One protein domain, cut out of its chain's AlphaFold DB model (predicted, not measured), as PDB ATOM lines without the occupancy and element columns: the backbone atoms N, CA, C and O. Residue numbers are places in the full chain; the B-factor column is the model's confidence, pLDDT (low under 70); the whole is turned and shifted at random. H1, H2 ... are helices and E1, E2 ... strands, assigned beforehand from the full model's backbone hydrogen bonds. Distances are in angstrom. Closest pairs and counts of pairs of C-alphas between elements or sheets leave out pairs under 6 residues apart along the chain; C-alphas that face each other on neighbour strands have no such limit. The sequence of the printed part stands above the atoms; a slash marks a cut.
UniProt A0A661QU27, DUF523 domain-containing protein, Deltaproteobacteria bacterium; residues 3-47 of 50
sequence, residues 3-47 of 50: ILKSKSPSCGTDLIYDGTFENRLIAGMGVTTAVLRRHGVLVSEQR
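What this domain is: This is residues 3 to 47 of the 50 residues of the protein "DUF523 domain-containing protein" of Deltaproteobacteria bacterium (UniProt A0A661QU27). A small elongated fold has the hairpin of E2 and E3 toward one end and helix H1 toward the other, while the short strands E1 and E4, near the two ends of the printed part, pair side by side. The 45 residues printed include, in order, E1, E2, E3, H1 and E4; the class is mixed, with under half of the residues in named elements. The whole is compact, radius of gyration of the C-alphas 10.1 A, spanning 33 by 19 by 12 A.

How they stand to each other: E1, residues 3 to 5, and E4, residues 43 to 46, are parallel at 51 degrees; N 4 and O 44 are 3.0 A apart, within hydrogen-bond range. E2, residues 15 to 17, and E3, residues 25 to 27, form an antiparallel hairpin at 136 degrees, with N 26 and O 16 within hydrogen-bond range at 2.9 A. The closest C-alphas of H1, residues 31 to 38, and E4 are Thr 33 and Val 43, 6.6 A. H1 and E1 are only just apart, closest 8.2 A. In H1 every O i to N i+4 pair is within hydrogen-bond range.

Where its parts are: E1 begins at C-alpha 3 (4.413, 19.217, -11.062). H1 is 10.7 A long and E4 9.7 A, ending at C-alpha 46 (4.853, 23.885, -7.383).

The domain as a whole: The C-alphas farthest apart, Glu 22 and Gly 40, are 32.9 A apart. The printed part has no cut and no long link. pLDDT is under 70 at residues 3 to 7, 9 to 11, 13 and 46 to 47.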
ATOM      1  N   ILE A   3       4.114  18.210 -12.088       65.25
ATOM      2  CA  ILE A   3       4.413  19.217 -11.062       65.25
ATOM      3  C   ILE A   3       5.867  19.642 -11.238       65.25
ATOM      4  O   ILE A   3       6.772  18.811 -11.185       65.25
ATOM      5  N   LEU A   4       6.082  20.929 -11.488       67.50
ATOM      6  CA  LEU A   4       7.372  21.469 -11.898       67.50
ATOM      7  C   LEU A   4       7.864  22.549 -10.929       67.50
ATOM      8  O   LEU A   4       7.089  23.376 -10.452       67.50
ATOM      9  N   LYS A   5       9.170  22.550 -10.630       62.62
ATOM     10  CA  LYS A   5       9.775  23.540  -9.730       62.62
ATOM     11  C   LYS A   5       9.765  24.920 -10.397       62.62
ATOM     12  O   LYS A   5      10.315  25.094 -11.489       62.62
ATOM     13  N   SER A   6       9.153  25.880  -9.709       63.09
ATOM     14  CA  SER A   6       9.013  27.279 -10.123       63.09
ATOM     15  C   SER A   6      10.355  27.903 -10.548       63.09
ATOM     16  O   SER A   6      11.390  27.616  -9.946       63.09
ATOM     17  N   LYS A   7      10.332  28.793 -11.555       63.97
ATOM     18  CA  LYS A   7      11.457  29.637 -12.030       63.97
ATOM     19  C   LYS A   7      12.609  28.943 -12.776       63.97
ATOM     20  O   LYS A   7      13.493  29.622 -13.288       63.97
ATOM     21  N   SER A   8      12.625  27.616 -12.893       71.12
ATOM     22  CA  SER A   8      13.675  26.917 -13.654       71.12
ATOM     23  C   SER A   8      13.560  27.176 -15.171       71.12
ATOM     24  O   SER A   8      12.454  27.081 -15.700       71.12
ATOM     25  N   PRO A   9      14.666  27.392 -15.914       66.38
ATOM     26  CA  PRO A   9      14.645  27.522 -17.381       66.38
ATOM     27  C   PRO A   9      14.170  26.260 -18.117       66.38
ATOM     28  O   PRO A   9      13.837  26.316 -19.297       66.38
ATOM     29  N   SER A  10      14.087  25.120 -17.432       66.69
ATOM     30  CA  SER A  10      13.510  23.893 -17.989       66.69
ATOM     31  C   SER A  10      12.027  23.755 -17.648       66.69
ATOM     32  O   SER A  10      11.245  23.290 -18.473       66.69
ATOM     33  N   CYS A  11      11.629  24.183 -16.449       68.44
ATOM     34  CA  CYS A  11      10.372  23.776 -15.817       68.44
ATOM     35  C   CYS A  11       9.423  24.942 -15.466       68.44
ATOM     36  O   CYS A  11       8.299  24.707 -15.032       68.44
ATOM     37  N   GLY A  12       9.843  26.195 -15.658       70.19
ATOM     38  CA  GLY A  12       9.009  27.376 -15.440       70.19
ATOM     39  C   GLY A  12       7.844  27.437 -16.428       70.19
ATOM     40  O   GLY A  12       7.967  27.016 -17.581       70.19
ATOM     41  N   THR A  13       6.691  27.919 -15.974       68.88
ATOM     42  CA  THR A  13       5.479  28.046 -16.799       68.88
ATOM     43  C   THR A  13       5.289  29.441 -17.372       68.88
ATOM     44  O   THR A  13       4.840  29.546 -18.513       68.88
ATOM     45  N   ASP A  14       5.688  30.467 -16.618       72.06
ATOM     46  CA  ASP A  14       5.437  31.876 -16.949       72.06
ATOM     47  C   ASP A  14       6.697  32.750 -16.847       72.06
ATOM     48  O   ASP A  14       6.891  33.678 -17.635       72.06
ATOM     49  N   LEU A  15       7.576  32.433 -15.891       75.38
ATOM     50  CA  LEU A  15       8.832  33.134 -15.640       75.38
ATOM     51  C   LEU A  15       9.980  32.127 -15.552       75.38
ATOM     52  O   LEU A  15       9.912  31.159 -14.787       75.38
ATOM     53  N   ILE A  16      11.054  32.387 -16.292       79.25
ATOM     54  CA  ILE A  16      12.292  31.601 -16.265       79.25
ATOM     55  C   ILE A  16      13.483  32.501 -15.956       79.25
ATOM     56  O   ILE A  16      13.472  33.684 -16.297       79.25
ATOM     57  N   TYR A  17      14.517  31.949 -15.323       79.00
ATOM     58  CA  TYR A  17      15.802  32.641 -15.248       79.00
ATOM     59  C   TYR A  17      16.385  32.827 -16.649       79.00
ATOM     60  O   TYR A  17      16.384  31.897 -17.457       79.00
ATOM     61  N   ASP A  18      16.901  34.020 -16.915       78.31
ATOM     62  CA  ASP A  18      17.513  34.400 -18.193       78.31
ATOM     63  C   ASP A  18      18.879  33.733 -18.459       78.31
ATOM     64  O   ASP A  18      19.422  33.852 -19.554       78.31
ATOM     65  N   GLY A  19      19.432  33.018 -17.474       74.88
ATOM     66  CA  GLY A  19      20.707  32.308 -17.589       74.88
ATOM     67  C   GLY A  19      21.944  33.194 -17.417       74.88
ATOM     68  O   GLY A  19      23.055  32.688 -17.545       74.88
ATOM     69  N   THR A  20      21.783  34.478 -17.079       79.69
ATOM     70  CA  THR A  20      22.908  35.406 -16.840       79.69
ATOM     71  C   THR A  20      23.508  35.268 -15.437       79.69
ATOM     72  O   THR A  20      24.486  35.934 -15.115       79.69
ATOM     73  N   PHE A  21      22.936  34.403 -14.589       77.25
ATOM     74  CA  PHE A  21      23.238  34.289 -13.154       77.25
ATOM     75  C   PHE A  21      22.992  35.584 -12.356       77.25
ATOM     76  O   PHE A  21      23.262  35.626 -11.158       77.25
ATOM     77  N   GLU A  22      22.363  36.598 -12.959       80.25
ATOM     78  CA  GLU A  22      21.977  37.850 -12.295       80.25
ATOM     79  C   GLU A  22      20.633  37.739 -11.548       80.25
ATOM     80  O   GLU A  22      20.027  38.742 -11.179       80.25
ATOM     81  N   ASN A  23      20.130  36.515 -11.324       74.88
ATOM     82  CA  ASN A  23      18.804  36.238 -10.749       74.88
ATOM     83  C   ASN A  23      17.644  36.940 -11.478       74.88
ATOM     84  O   ASN A  23      16.572  37.155 -10.904       74.88
ATOM     85  N   ARG A  24      17.827  37.276 -12.755       78.56
ATOM     86  CA  ARG A  24      16.815  37.965 -13.541       78.56
ATOM     87  C   ARG A  24      15.802  36.967 -14.086       78.56
ATOM     88  O   ARG A  24      16.147  35.981 -14.732       78.56
ATOM     89  N   LEU A  25      14.532  37.241 -13.810       79.69
ATOM     90  CA  LEU A  25      13.407  36.495 -14.356       79.69
ATOM     91  C   LEU A  25      12.908  37.196 -15.614       79.69
ATOM     92  O   LEU A  25      12.666  38.405 -15.606       79.69
ATOM     93  N   ILE A  26      12.736  36.430 -16.683       80.81
ATOM     94  CA  ILE A  26      12.143  36.889 -17.935       80.81
ATOM     95  C   ILE A  26      10.848  36.130 -18.201       80.81
ATOM     96  O   ILE A  26      10.699  34.972 -17.800       80.81
ATOM     97  N   ALA A  27       9.914  36.795 -18.882       79.31
ATOM     98  CA  ALA A  27       8.714  36.149 -19.391       79.31
ATOM     99  C   ALA A  27       9.133  35.077 -20.399       79.31
ATOM    100  O   ALA A  27       9.754  35.373 -21.422       79.31
ATOM    101  N   GLY A  28       8.835  33.825 -20.081       73.94
ATOM    102  CA  GLY A  28       9.317  32.695 -20.853       73.94
ATOM    103  C   GLY A  28       8.845  31.381 -20.263       73.94
ATOM    104  O   GLY A  28       8.556  31.268 -19.075       73.94
ATOM    105  N   MET A  29       8.759  30.379 -21.126       77.38
ATOM    106  CA  MET A  29       8.333  29.039 -20.757       77.38
ATOM    107  C   MET A  29       9.536  28.112 -20.809       77.38
ATOM    108  O   MET A  29      10.299  28.134 -21.774       77.38
ATOM    109  N   GLY A  30       9.689  27.282 -19.782       80.31
ATOM    110  CA  GLY A  30      10.752  26.301 -19.747       80.31
ATOM    111  C   GLY A  30      10.605  25.271 -20.866       80.31
ATOM    112  O   GLY A  30       9.491  24.932 -21.273       80.31
ATOM    113  N   VAL A  31      11.732  24.766 -21.372       80.00
ATOM    114  CA  VAL A  31      11.753  23.844 -22.524       80.00
ATOM    115  C   VAL A  31      10.894  22.598 -22.264       80.00
ATOM    116  O   VAL A  31      10.102  22.199 -23.119       80.00
ATOM    117  N   THR A  32      10.971  22.028 -21.059       79.31
ATOM    118  CA  THR A  32      10.163  20.875 -20.641       79.31
ATOM    119  C   THR A  32       8.680  21.234 -20.589       79.31
ATOM    120  O   THR A  32       7.847  20.482 -21.094       79.31
ATOM    121  N   THR A  33       8.337  22.404 -20.044       82.69
ATOM    122  CA  THR A  33       6.954  22.898 -20.008       82.69
ATOM    123  C   THR A  33       6.378  23.080 -21.411       82.69
ATOM    124  O   THR A  33       5.241  22.681 -21.662       82.69
ATOM    125  N   ALA A  34       7.155  23.637 -22.343       82.38
ATOM    126  CA  ALA A  34       6.724  23.859 -23.719       82.38
ATOM    127  C   ALA A  34       6.436  22.542 -24.453       82.38
ATOM    128  O   ALA A  34       5.419  22.430 -25.140       82.38
ATOM    129  N   VAL A  35       7.288  21.528 -24.273       84.25
ATOM    130  CA  VAL A  35       7.084  20.186 -24.843       84.25
ATOM    131  C   VAL A  35       5.855  19.519 -24.223       84.25
ATOM    132  O   VAL A  35       4.969  19.070 -24.948       84.25
ATOM    133  N   LEU A  36       5.739  19.518 -22.894       84.19
ATOM    134  CA  LEU A  36       4.601  18.923 -22.189       84.19
ATOM    135  C   LEU A  36       3.269  19.572 -22.598       84.19
ATOM    136  O   LEU A  36       2.321  18.857 -22.926       84.19
ATOM    137  N   ARG A  37       3.207  20.910 -22.674       82.12
ATOM    138  CA  ARG A  37       2.007  21.631 -23.133       82.12
ATOM    139  C   ARG A  37       1.656  21.305 -24.583       82.12
ATOM    140  O   ARG A  37       0.481  21.107 -24.878       82.12
ATOM    141  N   ARG A  38       2.646  21.196 -25.480       84.81
ATOM    142  CA  ARG A  38       2.416  20.778 -26.877       84.81
ATOM    143  C   ARG A  38       1.832  19.369 -26.983       84.81
ATOM    144  O   ARG A  38       1.040  19.119 -27.881       84.81
ATOM    145  N   HIS A  39       2.177  18.479 -26.058       86.88
ATOM    146  CA  HIS A  39       1.625  17.124 -25.985       86.88
ATOM    147  C   HIS A  39       0.310  17.026 -25.189       86.88
ATOM    148  O   HIS A  39      -0.140  15.923 -24.890       86.88
ATOM    149  N   GLY A  40      -0.326  18.152 -24.836       84.50
ATOM    150  CA  GLY A  40      -1.600  18.161 -24.106       84.50
ATOM    151  C   GLY A  40      -1.470  17.812 -22.621       84.50
ATOM    152  O   GLY A  40      -2.466  17.532 -21.955       84.50
ATOM    153  N   VAL A  41      -0.254  17.827 -22.074       83.56
ATOM    154  CA  VAL A  41      -0.024  17.575 -20.653       83.56
ATOM    155  C   VAL A  41      -0.262  18.861 -19.867       83.56
ATOM    156  O   VAL A  41       0.385  19.884 -20.091       83.56
ATOM    157  N   LEU A  42      -1.171  18.788 -18.894       78.19
ATOM    158  CA  LEU A  42      -1.341  19.819 -17.873       78.19
ATOM    159  C   LEU A  42      -0.074  19.920 -17.018       78.19
ATOM    160  O   LEU A  42       0.298  18.963 -16.325       78.19
ATOM    161  N   VAL A  43       0.559  21.088 -17.084       75.62
ATOM    162  CA  VAL A  43       1.725  21.463 -16.284       75.62
ATOM    163  C   VAL A  43       1.278  22.446 -15.211       75.62
ATOM    164  O   VAL A  43       0.662  23.462 -15.528       75.62
ATOM    165  N   SER A  44       1.595  22.140 -13.959       71.69
ATOM    166  CA  SER A  44       1.368  23.007 -12.808       71.69
ATOM    167  C   SER A  44       2.692  23.286 -12.102       71.69
ATOM    168  O   SER A  44       3.514  22.395 -11.883       71.69
ATOM    169  N   GLU A  45       2.919  24.547 -11.759       72.38
ATOM    170  CA  GLU A  45       4.067  24.949 -10.956       72.38
ATOM    171  C   GLU A  45       3.832  24.609  -9.478       72.38
ATOM    172  O   GLU A  45       2.759  24.853  -8.918       72.38
ATOM    173  N   GLN A  46       4.845  24.036  -8.830       65.69
ATOM    174  CA  GLN A  46       4.853  23.885  -7.383       65.69
ATOM    175  C   GLN A  46       5.235  25.229  -6.769       65.69
ATOM    176  O   GLN A  46       6.416  25.596  -6.724       65.69
ATOM    177  N   ARG A  47       4.226  25.973  -6.312       63.62
ATOM    178  CA  ARG A  47       4.436  27.095  -5.399       63.62
ATOM    179  C   ARG A  47       4.798  26.513  -4.040       63.62
ATOM    180  O   ARG A  47       3.953  25.911  -3.388       63.62
TER     181      ARG A  47